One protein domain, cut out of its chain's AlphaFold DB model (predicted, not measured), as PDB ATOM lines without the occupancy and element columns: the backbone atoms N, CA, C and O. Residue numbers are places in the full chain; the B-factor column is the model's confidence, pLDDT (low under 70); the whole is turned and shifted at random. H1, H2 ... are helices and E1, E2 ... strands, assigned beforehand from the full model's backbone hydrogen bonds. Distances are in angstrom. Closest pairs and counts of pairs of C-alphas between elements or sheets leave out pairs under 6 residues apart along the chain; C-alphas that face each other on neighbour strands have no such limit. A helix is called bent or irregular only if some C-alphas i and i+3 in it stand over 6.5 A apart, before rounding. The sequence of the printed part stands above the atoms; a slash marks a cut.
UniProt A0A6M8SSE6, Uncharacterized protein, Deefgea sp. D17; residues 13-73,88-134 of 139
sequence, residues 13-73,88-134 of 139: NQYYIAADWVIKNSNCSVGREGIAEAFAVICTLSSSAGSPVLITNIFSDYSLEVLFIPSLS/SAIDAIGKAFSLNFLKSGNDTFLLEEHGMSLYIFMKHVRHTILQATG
ATOM      1  N   ASN A  13     132.576 172.559 125.862       65.94
ATOM      2  CA  ASN A  13     133.197 172.266 127.157       65.94
ATOM      3  C   ASN A  13     134.666 172.736 127.305       65.94
ATOM      4  O   ASN A  13     135.088 173.105 128.396       65.94
ATOM      5  N   GLN A  14     135.455 172.731 126.235       70.44
ATOM      6  CA  GLN A  14     136.871 173.109 126.245       70.44
ATOM      7  C   GLN A  14     137.087 174.623 126.259       70.44
ATOM      8  O   GLN A  14     137.874 175.103 127.074       70.44
ATOM      9  N   TYR A  15     136.325 175.384 125.458       75.69
ATOM     10  CA  TYR A  15     136.274 176.848 125.591       75.69
ATOM     11  C   TYR A  15     135.955 177.254 127.038       75.69
ATOM     12  O   TYR A  15     136.561 178.170 127.588       75.69
ATOM     13  N   TYR A  16     135.030 176.531 127.675       81.31
ATOM     14  CA  TYR A  16     134.648 176.751 129.065       81.31
ATOM     15  C   TYR A  16     135.759 176.447 130.082       81.31
ATOM     16  O   TYR A  16     135.877 177.170 131.068       81.31
ATOM     17  N   ILE A  17     136.599 175.435 129.856       83.12
ATOM     18  CA  ILE A  17     137.759 175.149 130.721       83.12
ATOM     19  C   ILE A  17     138.868 176.197 130.514       83.12
ATOM     20  O   ILE A  17     139.484 176.641 131.485       83.12
ATOM     21  N   ALA A  18     139.097 176.652 129.276       82.31
ATOM     22  CA  ALA A  18     139.987 177.782 129.005       82.31
ATOM     23  C   ALA A  18     139.480 179.065 129.696       82.31
ATOM     24  O   ALA A  18     140.262 179.795 130.307       82.31
ATOM     25  N   ALA A  19     138.163 179.296 129.697       86.44
ATOM     26  CA  ALA A  19     137.531 180.377 130.447       86.44
ATOM     27  C   ALA A  19     137.696 180.238 131.972       86.44
ATOM     28  O   ALA A  19     138.032 181.222 132.628       86.44
ATOM     29  N   ASP A  20     137.546 179.035 132.542       87.88
ATOM     30  CA  ASP A  20     137.813 178.786 133.969       87.88
ATOM     31  C   ASP A  20     139.268 179.116 134.340       87.88
ATOM     32  O   ASP A  20     139.532 179.729 135.381       87.88
ATOM     33  N   TRP A  21     140.223 178.752 133.475       88.50
ATOM     34  CA  TRP A  21     141.633 179.102 133.648       88.50
ATOM     35  C   TRP A  21     141.855 180.619 133.573       88.50
ATOM     36  O   TRP A  21     142.555 181.170 134.426       88.50
ATOM     37  N   VAL A  22     141.229 181.317 132.619       88.56
ATOM     38  CA  VAL A  22     141.322 182.783 132.505       88.56
ATOM     39  C   VAL A  22     140.735 183.473 133.735       88.56
ATOM     40  O   VAL A  22     141.401 184.336 134.307       88.56
ATOM     41  N   ILE A  23     139.549 183.078 134.208       88.94
ATOM     42  CA  ILE A  23     138.926 183.634 135.425       88.94
ATOM     43  C   ILE A  23     139.870 183.469 136.624       88.94
ATOM     44  O   ILE A  23     140.179 184.443 137.317       88.94
ATOM     45  N   LYS A  24     140.407 182.256 136.812       87.19
ATOM     46  CA  LYS A  24     141.323 181.894 137.907       87.19
ATOM     47  C   LYS A  24     142.650 182.669 137.902       87.19
ATOM     48  O   LYS A  24     143.255 182.805 138.963       87.19
ATOM     49  N   ASN A  25     143.113 183.153 136.746       84.12
ATOM     50  CA  ASN A  25     144.405 183.843 136.610       84.12
ATOM     51  C   ASN A  25     144.297 185.362 136.353       84.12
ATOM     52  O   ASN A  25     145.284 186.069 136.544       84.12
ATOM     53  N   SER A  26     143.130 185.888 135.963       82.44
ATOM     54  CA  SER A  26     142.923 187.323 135.677       82.44
ATOM     55  C   SER A  26     142.221 188.104 136.796       82.44
ATOM     56  O   SER A  26     142.340 189.334 136.836       82.44
ATOM     57  N   ASN A  27     141.476 187.429 137.685       80.38
ATOM     58  CA  ASN A  27     140.514 188.055 138.605       80.38
ATOM     59  C   ASN A  27     139.543 189.015 137.876       80.38
ATOM     60  O   ASN A  27     139.303 190.136 138.332       80.38
ATOM     61  N   CYS A  28     139.038 188.618 136.703       80.88
ATOM     62  CA  CYS A  28     138.046 189.385 135.950       80.88
ATOM     63  C   CYS A  28     136.623 189.235 136.518       80.88
ATOM     64  O   CYS A  28     136.299 188.254 137.183       80.88
ATOM     65  N   SER A  29     135.745 190.182 136.181       84.62
ATOM     66  CA  SER A  29     134.297 190.119 136.445       84.62
ATOM     67  C   SER A  29     133.482 189.507 135.295       84.62
ATOM     68  O   SER A  29     132.257 189.447 135.379       84.62
ATOM     69  N   VAL A  30     134.138 189.085 134.210       85.44
ATOM     70  CA  VAL A  30     133.480 188.528 133.022       85.44
ATOM     71  C   VAL A  30     133.038 187.092 133.292       85.44
ATOM     72  O   VAL A  30     133.784 186.297 133.862       85.44
ATOM     73  N   GLY A  31     131.814 186.760 132.876       84.94
ATOM     74  CA  GLY A  31     131.279 185.408 132.986       84.94
ATOM     75  C   GLY A  31     132.049 184.396 132.132       84.94
ATOM     76  O   GLY A  31     132.581 184.724 131.070       84.94
ATOM     77  N   ARG A  32     132.044 183.138 132.586       88.50
ATOM     78  CA  ARG A  32     132.645 181.973 131.910       88.50
ATOM     79  C   ARG A  32     132.223 181.865 130.438       88.50
ATOM     80  O   ARG A  32     133.040 181.533 129.588       88.50
ATOM     81  N   GLU A  33     130.964 182.196 130.160       85.00
ATOM     82  CA  GLU A  33     130.343 182.248 128.831       85.00
ATOM     83  C   GLU A  33     131.008 183.288 127.927       85.00
ATOM     84  O   GLU A  33     131.587 182.907 126.918       85.00
ATOM     85  N   GLY A  34     131.074 184.561 128.329       84.62
ATOM     86  CA  GLY A  34     131.680 185.616 127.501       84.62
ATOM     87  C   GLY A  34     133.174 185.417 127.198       84.62
ATOM     88  O   GLY A  34     133.662 185.886 126.172       84.62
ATOM     89  N   ILE A  35     133.916 184.703 128.053       86.56
ATOM     90  CA  ILE A  35     135.320 184.340 127.781       86.56
ATOM     91  C   ILE A  35     135.406 183.128 126.843       86.56
ATOM     92  O   ILE A  35     136.229 183.124 125.928       86.56
ATOM     93  N   ALA A  36     134.547 182.122 127.032       84.81
ATOM     94  CA  ALA A  36     134.438 180.979 126.128       84.81
ATOM     95  C   ALA A  36     134.047 181.429 124.706       84.81
ATOM     96  O   ALA A  36     134.665 181.010 123.729       84.81
ATOM     97  N   GLU A  37     133.090 182.352 124.598       83.31
ATOM     98  CA  GLU A  37     132.686 183.017 123.356       83.31
ATOM     99  C   GLU A  37     133.821 183.844 122.739       83.31
ATOM    100  O   GLU A  37     134.026 183.784 121.530       83.31
ATOM    101  N   ALA A  38     134.609 184.571 123.539       85.25
ATOM    102  CA  ALA A  38     135.743 185.335 123.019       85.25
ATOM    103  C   ALA A  38     136.836 184.431 122.421       85.25
ATOM    104  O   ALA A  38     137.295 184.693 121.306       85.25
ATOM    105  N   PHE A  39     137.194 183.325 123.087       80.19
ATOM    106  CA  PHE A  39     138.030 182.290 122.464       80.19
ATOM    107  C   PHE A  39     137.374 181.730 121.192       80.19
ATOM    108  O   PHE A  39     138.072 181.485 120.209       80.19
ATOM    109  N   ALA A  40     136.044 181.583 121.166       78.00
ATOM    110  CA  ALA A  40     135.338 181.060 120.001       78.00
ATOM    111  C   ALA A  40     135.384 181.972 118.781       78.00
ATOM    112  O   ALA A  40     135.628 181.490 117.670       78.00
ATOM    113  N   VAL A  41     135.231 183.283 118.962       78.50
ATOM    114  CA  VAL A  41     135.407 184.235 117.861       78.50
ATOM    115  C   VAL A  41     136.858 184.237 117.384       78.50
ATOM    116  O   VAL A  41     137.076 184.187 116.177       78.50
ATOM    117  N   ILE A  42     137.845 184.204 118.289       77.38
ATOM    118  CA  ILE A  42     139.272 184.127 117.923       77.38
ATOM    119  C   ILE A  42     139.534 182.904 117.034       77.38
ATOM    120  O   ILE A  42     140.008 183.057 115.911       77.38
ATOM    121  N   CYS A  43     139.152 181.706 117.480       74.12
ATOM    122  CA  CYS A  43     139.379 180.472 116.727       74.12
ATOM    123  C   CYS A  43     138.570 180.401 115.416       74.12
ATOM    124  O   CYS A  43     139.037 179.805 114.444       74.12
ATOM    125  N   THR A  44     137.394 181.034 115.345       73.12
ATOM    126  CA  THR A  44     136.561 181.075 114.125       73.12
ATOM    127  C   THR A  44     137.100 182.063 113.088       73.12
ATOM    128  O   THR A  44     137.219 181.711 111.915       73.12
ATOM    129  N   LEU A  45     137.496 183.273 113.508       69.50
ATOM    130  CA  LEU A  45     138.180 184.243 112.643       69.50
ATOM    131  C   LEU A  45     139.462 183.630 112.071       69.50
ATOM    132  O   LEU A  45     139.671 183.652 110.860       69.50
ATOM    133  N   SER A  46     140.267 183.013 112.937       68.75
ATOM    134  CA  SER A  46     141.472 182.274 112.570       68.75
ATOM    135  C   SER A  46     141.199 181.173 111.540       68.75
ATOM    136  O   SER A  46     141.724 181.239 110.432       68.75
ATOM    137  N   SER A  47     140.336 180.201 111.851       66.06
ATOM    138  CA  SER A  47     140.063 179.051 110.969       66.06
ATOM    139  C   SER A  47     139.361 179.399 109.650       66.06
ATOM    140  O   SER A  47     139.296 178.548 108.763       66.06
ATOM    141  N   SER A  48     138.886 180.638 109.477       66.06
ATOM    142  CA  SER A  48     138.380 181.135 108.192       66.06
ATOM    143  C   SER A  48     139.477 181.535 107.197       66.06
ATOM    144  O   SER A  48     139.203 181.680 106.004       66.06
ATOM    145  N   ALA A  49     140.720 181.705 107.659       64.56
ATOM    146  CA  ALA A  49     141.833 182.128 106.823       64.56
ATOM    147  C   ALA A  49     142.546 180.938 106.166       64.56
ATOM    148  O   ALA A  49     143.192 180.136 106.837       64.56
ATOM    149  N   GLY A  50     142.512 180.884 104.829       70.50
ATOM    150  CA  GLY A  50     143.219 179.902 103.983       70.50
ATOM    151  C   GLY A  50     144.756 179.944 104.040       70.50
ATOM    152  O   GLY A  50     145.414 179.248 103.272       70.50
ATOM    153  N   SER A  51     145.330 180.774 104.909       79.06
ATOM    154  CA  SER A  51     146.763 180.993 105.111       79.06
ATOM    155  C   SER A  51     147.036 181.319 106.585       79.06
ATOM    156  O   SER A  51     146.104 181.700 107.296       79.06
ATOM    157  N   PRO A  52     148.291 181.237 107.062       85.62
ATOM    158  CA  PRO A  52     148.652 181.761 108.376       85.62
ATOM    159  C   PRO A  52     148.258 183.237 108.546       85.62
ATOM    160  O   PRO A  52     148.310 184.012 107.587       85.62
ATOM    161  N   VAL A  53     147.878 183.629 109.764       85.62
ATOM    162  CA  VAL A  53     147.463 185.001 110.112       85.62
ATOM    163  C   VAL A  53     148.087 185.418 111.435       85.62
ATOM    164  O   VAL A  53     147.884 184.762 112.455       85.62
ATOM    165  N   LEU A  54     148.797 186.550 111.430       88.81
ATOM    166  CA  LEU A  54     149.320 187.198 112.632       88.81
ATOM    167  C   LEU A  54     148.448 188.401 113.020       88.81
ATOM    168  O   LEU A  54     148.387 189.395 112.299       88.81
ATOM    169  N   ILE A  55     147.834 188.342 114.200       88.06
ATOM    170  CA  ILE A  55     147.038 189.418 114.796       88.06
ATOM    171  C   ILE A  55     147.884 190.100 115.882       88.06
ATOM    172  O   ILE A  55     148.135 189.538 116.947       88.06
ATOM    173  N   THR A  56     148.353 191.321 115.604       88.56
ATOM    174  CA  THR A  56     149.354 192.037 116.433       88.56
ATOM    175  C   THR A  56     148.763 192.996 117.472       88.56
ATOM    176  O   THR A  56     149.505 193.641 118.213       88.56
ATOM    177  N   ASN A  57     147.436 193.139 117.503       84.69
ATOM    178  CA  ASN A  57     146.733 194.184 118.253       84.69
ATOM    179  C   ASN A  57     145.483 193.696 119.006       84.69
ATOM    180  O   ASN A  57     144.772 194.527 119.565       84.69
ATOM    181  N   ILE A  58     145.200 192.387 119.031       84.25
ATOM    182  CA  ILE A  58     144.008 191.854 119.711       84.25
ATOM    183  C   ILE A  58     144.069 192.042 121.231       84.25
ATOM    184  O   ILE A  58     143.057 192.357 121.842       84.25
ATOM    185  N   PHE A  59     145.255 191.932 121.832       88.19
ATOM    186  CA  PHE A  59     145.497 192.195 123.253       88.19
ATOM    187  C   PHE A  59     146.344 193.469 123.411       88.19
ATOM    188  O   PHE A  59     147.472 193.421 123.912       88.19
ATOM    189  N   SER A  60     145.812 194.597 122.925       80.38
ATOM    190  CA  SER A  60     146.488 195.902 122.794       80.38
ATOM    191  C   SER A  60     147.355 196.297 123.992       80.38
ATOM    192  O   SER A  60     148.498 196.719 123.822       80.38
ATOM    193  N   ASP A  61     146.824 196.119 125.196       89.62
ATOM    194  CA  ASP A  61     147.396 196.621 126.446       89.62
ATOM    195  C   ASP A  61     148.415 195.656 127.082       89.62
ATOM    196  O   ASP A  61     149.110 196.013 128.032       89.62
ATOM    197  N   TYR A  62     148.550 194.443 126.533       88.12
ATOM    198  CA  TYR A  62     149.331 193.349 127.123       88.12
ATOM    199  C   TYR A  62     150.603 192.985 126.349       88.12
ATOM    200  O   TYR A  62     151.350 192.116 126.791       88.12
ATOM    201  N   SER A  63     150.878 193.650 125.217       91.00
ATOM    202  CA  SER A  63     152.000 193.332 124.306       91.00
ATOM    203  C   SER A  63     152.013 191.877 123.802       91.00
ATOM    204  O   SER A  63     153.066 191.355 123.426       91.00
ATOM    205  N   LEU A  64     150.841 191.238 123.775       92.00
ATOM    206  CA  LEU A  64     150.637 189.886 123.269       92.00
ATOM    207  C   LEU A  64     150.171 189.919 121.813       92.00
ATOM    208  O   LEU A  64     149.337 190.741 121.428       92.00
ATOM    209  N   GLU A  65     150.676 188.983 121.022       92.19
ATOM    210  CA  GLU A  65     150.311 188.773 119.623       92.19
ATOM    211  C   GLU A  65     149.817 187.332 119.432       92.19
ATOM    212  O   GLU A  65     150.154 186.435 120.214       92.19
ATOM    213  N   VAL A  66     148.983 187.117 118.413       90.44
ATOM    214  CA  VAL A  66     148.369 185.815 118.120       90.44
ATOM    215  C   VAL A  66     148.709 185.398 116.697       90.44
ATOM    216  O   VAL A  66     148.303 186.074 115.754       90.44
ATOM    217  N   LEU A  67     149.434 184.291 116.529       90.25
ATOM    218  CA  LEU A  67     149.675 183.666 115.224       90.25
ATOM    219  C   LEU A  67     148.794 182.429 115.107       90.25
ATOM    220  O   LEU A  67     148.900 181.514 115.919       90.25
ATOM    221  N   PHE A  68     147.973 182.386 114.068       87.62
ATOM    222  CA  PHE A  68     147.278 181.181 113.643       87.62
ATOM    223  C   PHE A  68     147.914 180.603 112.380       87.62
ATOM    224  O   PHE A  68     148.331 181.348 111.492       87.62
ATOM    225  N   ILE A  69     147.931 179.276 112.290       86.75
ATOM    226  CA  ILE A  69     148.355 178.485 111.137       86.75
ATOM    227  C   ILE A  69     147.214 177.501 110.821       86.75
ATOM    228  O   ILE A  69     146.857 176.714 111.700       86.75
ATOM    229  N   PRO A  70     146.614 177.532 109.615       79.75
ATOM    230  CA  PRO A  70     145.549 176.611 109.230       79.75
ATOM    231  C   PRO A  70     146.076 175.224 108.853       79.75
ATOM    232  O   PRO A  70     147.195 175.065 108.368       79.75
ATOM    233  N   SER A  71     145.191 174.236 108.972       75.75
ATOM    234  CA  SER A  71     145.415 172.885 108.474       75.75
ATOM    235  C   SER A  71     145.240 172.833 106.962       75.75
ATOM    236  O   SER A  71     144.316 173.428 106.406       75.75
ATOM    237  N   LEU A  72     146.105 172.068 106.296       66.19
ATOM    238  CA  LEU A  72     146.068 171.868 104.844       66.19
ATOM    239  C   LEU A  72     144.865 171.020 104.378       66.19
ATOM    240  O   LEU A  72     144.593 170.952 103.180       66.19
ATOM    241  N   SER A  73     144.144 170.361 105.293       54.78
ATOM    242  CA  SER A  73     143.011 169.486 104.975       54.78
ATOM    243  C   SER A  73     141.648 170.148 105.223       54.78
ATOM    244  O   SER A  73     141.145 170.122 106.340       54.78
ATOM    245  N   SER A  88     135.956 193.441 127.377       87.75
ATOM    246  CA  SER A  88     136.290 192.965 128.724       87.75
ATOM    247  C   SER A  88     136.709 191.491 128.750       87.75
ATOM    248  O   SER A  88     137.521 191.106 129.588       87.75
ATOM    249  N   ALA A  89     136.203 190.665 127.827       88.44
ATOM    250  CA  ALA A  89     136.651 189.281 127.677       88.44
ATOM    251  C   ALA A  89     138.054 189.220 127.048       88.44
ATOM    252  O   ALA A  89     138.903 188.468 127.522       88.44
ATOM    253  N   ILE A  90     138.322 190.069 126.047       89.06
ATOM    254  CA  ILE A  90     139.667 190.285 125.490       89.06
ATOM    255  C   ILE A  90     140.652 190.720 126.587       89.06
ATOM    256  O   ILE A  90     141.715 190.112 126.714       89.06
ATOM    257  N   ASP A  91     140.290 191.723 127.398       90.75
ATOM    258  CA  ASP A  91     141.106 192.190 128.528       90.75
ATOM    259  C   ASP A  91     141.415 191.048 129.507       90.75
ATOM    260  O   ASP A  91     142.579 190.791 129.809       90.75
ATOM    261  N   ALA A  92     140.392 190.298 129.931       90.75
ATOM    262  CA  ALA A  92     140.553 189.167 130.842       90.75
ATOM    263  C   ALA A  92     141.528 188.104 130.302       90.75
ATOM    264  O   ALA A  92     142.404 187.648 131.044       90.75
ATOM    265  N   ILE A  93     141.411 187.737 129.019       90.75
ATOM    266  CA  ILE A  93     142.296 186.765 128.358       90.75
ATOM    267  C   ILE A  93     143.733 187.303 128.292       90.75
ATOM    268  O   ILE A  93     144.657 186.633 128.761       90.75
ATOM    269  N   GLY A  94     143.933 188.519 127.771       91.50
ATOM    270  CA  GLY A  94     145.259 189.131 127.638       91.50
ATOM    271  C   GLY A  94     145.968 189.286 128.988       91.50
ATOM    272  O   GLY A  94     147.143 188.937 129.131       91.50
ATOM    273  N   LYS A  95     145.219 189.695 130.016       92.38
ATOM    274  CA  LYS A  95     145.678 189.791 131.404       92.38
ATOM    275  C   LYS A  95     146.091 188.439 131.982       92.38
ATOM    276  O   LYS A  95     147.143 188.355 132.612       92.38
ATOM    277  N   ALA A  96     145.300 187.384 131.766       91.50
ATOM    278  CA  ALA A  96     145.626 186.040 132.244       91.50
ATOM    279  C   ALA A  96     146.928 185.513 131.616       91.50
ATOM    280  O   ALA A  96     147.794 185.018 132.341       91.50
ATOM    281  N   PHE A  97     147.107 185.670 130.300       91.12
ATOM    282  CA  PHE A  97     148.339 185.256 129.619       91.12
ATOM    283  C   PHE A  97     149.551 186.095 130.037       91.12
ATOM    284  O   PHE A  97     150.583 185.525 130.378       91.12
ATOM    285  N   SER A  98     149.420 187.423 130.111       91.00
ATOM    286  CA  SER A  98     150.503 188.320 130.539       91.00
ATOM    287  C   SER A  98     150.975 188.030 131.974       91.00
ATOM    288  O   SER A  98     152.176 187.890 132.215       91.00
ATOM    289  N   LEU A  99     150.044 187.819 132.918       90.38
ATOM    290  CA  LEU A  99     150.368 187.407 134.291       90.38
ATOM    291  C   LEU A  99     150.970 185.995 134.360       90.38
ATOM    292  O   LEU A  99     151.882 185.760 135.154       90.38
ATOM    293  N   ASN A 100     150.494 185.053 133.539       89.69
ATOM    294  CA  ASN A 100     151.046 183.699 133.484       89.69
ATOM    295  C   ASN A 100     152.483 183.684 132.941       89.69
ATOM    296  O   ASN A 100     153.349 183.028 133.522       89.69
ATOM    297  N   PHE A 101     152.757 184.431 131.873       90.69
ATOM    298  CA  PHE A 101     154.089 184.574 131.283       90.69
ATOM    299  C   PHE A 101     155.063 185.246 132.260       90.69
ATOM    300  O   PHE A 101     156.096 184.662 132.587       90.69
ATOM    301  N   LEU A 102     154.669 186.369 132.875       88.56
ATOM    302  CA  LEU A 102     155.455 187.041 133.920       88.56
ATOM    303  C   LEU A 102     155.782 186.128 135.120       88.56
ATOM    304  O   LEU A 102     156.854 186.238 135.711       88.56
ATOM    305  N   LYS A 103     154.862 185.230 135.493       88.88
ATOM    306  CA  LYS A 103     155.020 184.304 136.627       88.88
ATOM    307  C   LYS A 103     155.831 183.047 136.294       88.88
ATOM    308  O   LYS A 103     156.465 182.493 137.190       88.88
ATOM    309  N   SER A 104     155.762 182.560 135.057       86.38
ATOM    310  CA  SER A 104     156.420 181.317 134.623       86.38
ATOM    311  C   SER A 104     157.803 181.537 134.013       86.38
ATOM    312  O   SER A 104     158.627 180.629 134.066       86.38
ATOM    313  N   GLY A 105     158.064 182.721 133.451       86.94
ATOM    314  CA  GLY A 105     159.239 182.978 132.615       86.94
ATOM    315  C   GLY A 105     159.096 182.465 131.175       86.94
ATOM    316  O   GLY A 105     160.057 182.544 130.415       86.94
ATOM    317  N   ASN A 106     157.921 181.951 130.794       88.00
ATOM    318  CA  ASN A 106     157.613 181.564 129.419       88.00
ATOM    319  C   ASN A 106     157.056 182.771 128.655       88.00
ATOM    320  O   ASN A 106     156.124 183.405 129.135       88.00
ATOM    321  N   ASP A 107     157.536 183.025 127.438       89.94
ATOM    322  CA  ASP A 107     157.047 184.109 126.566       89.94
ATOM    323  C   ASP A 107     156.003 183.648 125.528       89.94
ATOM    324  O   ASP A 107     155.646 184.389 124.608       89.94
ATOM    325  N   THR A 108     155.556 182.392 125.590       90.06
ATOM    326  CA  THR A 108     154.706 181.764 124.567       90.06
ATOM    327  C   THR A 108     153.816 180.680 125.162       90.06
ATOM    328  O   THR A 108     154.223 179.927 126.047       90.06
ATOM    329  N   PHE A 109     152.607 180.593 124.621       88.62
ATOM    330  CA  PHE A 109     151.667 179.490 124.736       88.62
ATOM    331  C   PHE A 109     151.355 178.981 123.323       88.62
ATOM    332  O   PHE A 109     151.231 179.781 122.393       88.62
ATOM    333  N   LEU A 110     151.238 177.664 123.175       84.44
ATOM    334  CA  LEU A 110     150.967 176.977 121.917       84.44
ATOM    335  C   LEU A 110     149.815 175.992 122.125       84.44
ATOM    336  O   LEU A 110     149.814 175.236 123.093       84.44
ATOM    337  N   LEU A 111     148.869 176.009 121.193       76.56
ATOM    338  CA  LEU A 111     147.778 175.055 121.046       76.56
ATOM    339  C   LEU A 111     147.830 174.497 119.617       76.56
ATOM    340  O   LEU A 111     147.690 175.268 118.672       76.56
ATOM    341  N   GLU A 112     148.029 173.191 119.442       74.06
ATOM    342  CA  GLU A 112     148.100 172.543 118.120       74.06
ATOM    343  C   GLU A 112     147.071 171.432 118.001       74.06
ATOM    344  O   GLU A 112     147.060 170.548 118.851       74.06
ATOM    345  N   GLU A 113     146.275 171.412 116.926       66.88
ATOM    346  CA  GLU A 113     145.507 170.217 116.589       66.88
ATOM    347  C   GLU A 113     144.939 170.149 115.163       66.88
ATOM    348  O   GLU A 113     144.665 171.159 114.517       66.88
ATOM    349  N   HIS A 114     144.715 168.917 114.677       64.50
ATOM    350  CA  HIS A 114     144.106 168.593 113.380       64.50
ATOM    351  C   HIS A 114     144.882 169.234 112.202       64.50
ATOM    352  O   HIS A 114     144.354 169.394 111.101       64.50
ATOM    353  N   GLY A 115     146.156 169.584 112.430       68.25
ATOM    354  CA  GLY A 115     147.038 170.306 111.507       68.25
ATOM    355  C   GLY A 115     146.987 171.836 111.615       68.25
ATOM    356  O   GLY A 115     147.661 172.500 110.836       68.25
ATOM    357  N   MET A 116     146.199 172.398 112.535       77.50
ATOM    358  CA  MET A 116     146.187 173.825 112.872       77.50
ATOM    359  C   MET A 116     147.078 174.106 114.085       77.50
ATOM    360  O   MET A 116     147.103 173.296 115.007       77.50
ATOM    361  N   SER A 117     147.704 175.282 114.146       84.44
ATOM    362  CA  SER A 117     148.444 175.740 115.335       84.44
ATOM    363  C   SER A 117     148.074 177.183 115.685       84.44
ATOM    364  O   SER A 117     148.008 178.049 114.813       84.44
ATOM    365  N   LEU A 118     147.829 177.453 116.968       85.75
ATOM    366  CA  LEU A 118     147.536 178.770 117.532       85.75
ATOM    367  C   LEU A 118     148.587 179.106 118.597       85.75
ATOM    368  O   LEU A 118     148.637 178.487 119.659       85.75
ATOM    369  N   TYR A 119     149.401 180.121 118.324       89.94
ATOM    370  CA  TYR A 119     150.385 180.664 119.254       89.94
ATOM    371  C   TYR A 119     149.847 181.959 119.861       89.94
ATOM    372  O   TYR A 119     149.449 182.862 119.124       89.94
ATOM    373  N   ILE A 120     149.910 182.083 121.186       91.56
ATOM    374  CA  ILE A 120     149.728 183.350 121.910       91.56
ATOM    375  C   ILE A 120     151.072 183.669 122.560       91.56
ATOM    376  O   ILE A 120     151.566 182.878 123.361       91.56
ATOM    377  N   PHE A 121     151.702 184.786 122.205       93.25
ATOM    378  CA  PHE A 121     153.093 185.050 122.593       93.25
ATOM    379  C   PHE A 121     153.386 186.532 122.816       93.25
ATOM    380  O   PHE A 121     152.700 187.411 122.296       93.25
ATOM    381  N   MET A 122     154.432 186.813 123.590       93.56
ATOM    382  CA  MET A 122     154.930 188.171 123.797       93.56
ATOM    383  C   MET A 122     155.591 188.714 122.526       93.56
ATOM    384  O   MET A 122     156.432 188.063 121.908       93.56
ATOM    385  N   LYS A 123     155.272 189.955 122.161       93.12
ATOM    386  CA  LYS A 123     155.740 190.617 120.933       93.12
ATOM    387  C   LYS A 123     157.259 190.570 120.697       93.12
ATOM    388  O   LYS A 123     157.687 190.574 119.543       93.12
ATOM    389  N   HIS A 124     158.089 190.507 121.743       93.31
ATOM    390  CA  HIS A 124     159.548 190.424 121.587       93.31
ATOM    391  C   HIS A 124     160.047 189.068 121.065       93.31
ATOM    392  O   HIS A 124     161.102 189.042 120.437       93.31
ATOM    393  N   VAL A 125     159.295 187.970 121.229       92.75
ATOM    394  CA  VAL A 125     159.657 186.656 120.653       92.75
ATOM    395  C   VAL A 125     159.072 186.405 119.259       92.75
ATOM    396  O   VAL A 125     159.334 185.352 118.682       92.75
ATOM    397  N   ARG A 126     158.348 187.368 118.661       93.56
ATOM    398  CA  ARG A 126     157.713 187.223 117.332       93.56
ATOM    399  C   ARG A 126     158.657 186.645 116.274       93.56
ATOM    400  O   ARG A 126     158.268 185.747 115.536       93.56
ATOM    401  N   HIS A 127     159.893 187.141 116.195       92.06
ATOM    402  CA  HIS A 127     160.861 186.669 115.200       92.06
ATOM    403  C   HIS A 127     161.209 185.184 115.396       92.06
ATOM    404  O   HIS A 127     161.210 184.431 114.427       92.06
ATOM    405  N   THR A 128     161.399 184.758 116.646       92.31
ATOM    406  CA  THR A 128     161.635 183.358 117.025       92.31
ATOM    407  C   THR A 128     160.449 182.467 116.654       92.31
ATOM    408  O   THR A 128     160.656 181.386 116.113       92.31
ATOM    409  N   ILE A 129     159.210 182.919 116.888       92.12
ATOM    410  CA  ILE A 129     157.996 182.156 116.547       92.12
ATOM    411  C   ILE A 129     157.827 182.018 115.031       92.12
ATOM    412  O   ILE A 129     157.585 180.916 114.545       92.12
ATOM    413  N   LEU A 130     158.021 183.093 114.261       92.25
ATOM    414  CA  LEU A 130     157.960 183.045 112.793       92.25
ATOM    415  C   LEU A 130     159.052 182.135 112.204       92.25
ATOM    416  O   LEU A 130     158.772 181.335 111.315       92.25
ATOM    417  N   GLN A 131     160.275 182.179 112.746       91.00
ATOM    418  CA  GLN A 131     161.356 181.268 112.351       91.00
ATOM    419  C   GLN A 131     161.065 179.805 112.711       91.00
ATOM    420  O   GLN A 131     161.294 178.925 111.887       91.00
ATOM    421  N   ALA A 132     160.549 179.536 113.913       89.75
ATOM    422  CA  ALA A 132     160.233 178.180 114.368       89.75
ATOM    423  C   ALA A 132     159.058 177.547 113.600       89.75
ATOM    424  O   ALA A 132     159.026 176.332 113.427       89.75
ATOM    425  N   THR A 133     158.115 178.366 113.129       87.94
ATOM    426  CA  THR A 133     156.938 177.929 112.356       87.94
ATOM    427  C   THR A 133     157.153 177.924 110.842       87.94
ATOM    428  O   THR A 133     156.325 177.388 110.113       87.94
ATOM    429  N   GLY A 134     158.236 178.535 110.349       86.81
ATOM    430  CA  GLY A 134     158.465 178.736 108.914       86.81
ATOM    431  C   GLY A 134     157.485 179.718 108.254       86.81
ATOM    432  O   GLY A 134     157.370 179.726 107.030       86.81
TER     433      GLY A 134
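AT A GLANCE: This is residues 13 to 73 and 88 to 134 of the 139 residues of an uncharacterized protein of Deefgea sp. D17 (UniProt A0A6M8SSE6). A twisted sheet of two strand hairpins side by side, E1 with E2 and E3 with E4, has H4 along one face and H2 and H3 over the other. H1 packs on H2 and H3, away from the sheet, and these three helices cross one another. This makes three layers, helices on both faces of a sheet. The printed part has 108 residues, in the order H1 H2 E1 E2 H3 E3 E4 H4; the sheet order is E1 E2 E4 E3, all antiparallel, and the class is mixed, helices and strands. It is compact, with a radius of gyration of the C-alphas of 13.4 A and spans of 37 by 28 by 20 A.

IN THESE COORDINATES: Find C-alpha 13 at (133.197, 172.266, 127.157); from there H1 runs to residue 26, 19.8 A. Next come H2, residues 32 to 47, 22.4 A, and the strands E1, residues 53 to 59, 15.1 A, and E2, residues 64 to 69, 16.8 A. Past the cut, H3 begins at C-alpha 88, (136.290, 192.965, 128.724), and runs to residue 104, 24.0 A. Then read E3, residues 108 to 113, 16.8 A, E4, residues 116 to 122, 20.0 A, and H4, residues 123 to 133, 15.4 A, ending at (156.938, 177.929, 112.356). H4 is irregular: C-alphas 124 and 127 are 7.5 A apart.

HOW THE PARTS SIT: Look first at the sheet, where these backbone atoms of neighbour strands are within hydrogen-bond range: N 55 and O 66 of E1 and E2 at 2.8 A, N 67 and O 119 of E2 and E4 at 3.0 A, and N 118 and O 111 of E4 and E3 at 2.8 A. H3 runs across the strands at a height over the sheet of 9.0 A; its closest C-alpha pair with E1 is Gly 94 and Phe 59, 5.4 A. On the same face, H2 runs slantwise to the strands at 9.9 A, with C-alphas 46 and 68 of H2 and E2 closest, 6.0 A. H4 is on the opposite face, along E4 at 11 degrees on the local plane. H1 touches H2, closest at C-alphas 15 and 36, 4.6 A, at a steep tilt of 65 degrees. H2 touches H3 about perpendicular, at 86 degrees, closest at C-alphas 35 and 89, 5.1 A. Every O i to N i+4 pair is within hydrogen-bond range in H1, H2 and H3; in H4, 5 of 7 are.

THE WHOLE: The C-alphas of Ser 29 and Ser 73, the two farthest apart, are 38.6 A apart. Residues 74 to 87 are not printed; C-alphas 73 and 88 across this cut are 34.1 A apart. The links printed whole are tight. Mean pLDDT of the printed part is 84.2, with residue 13, residues 45 to 49, 72 to 73 and 113 to 115 under 70.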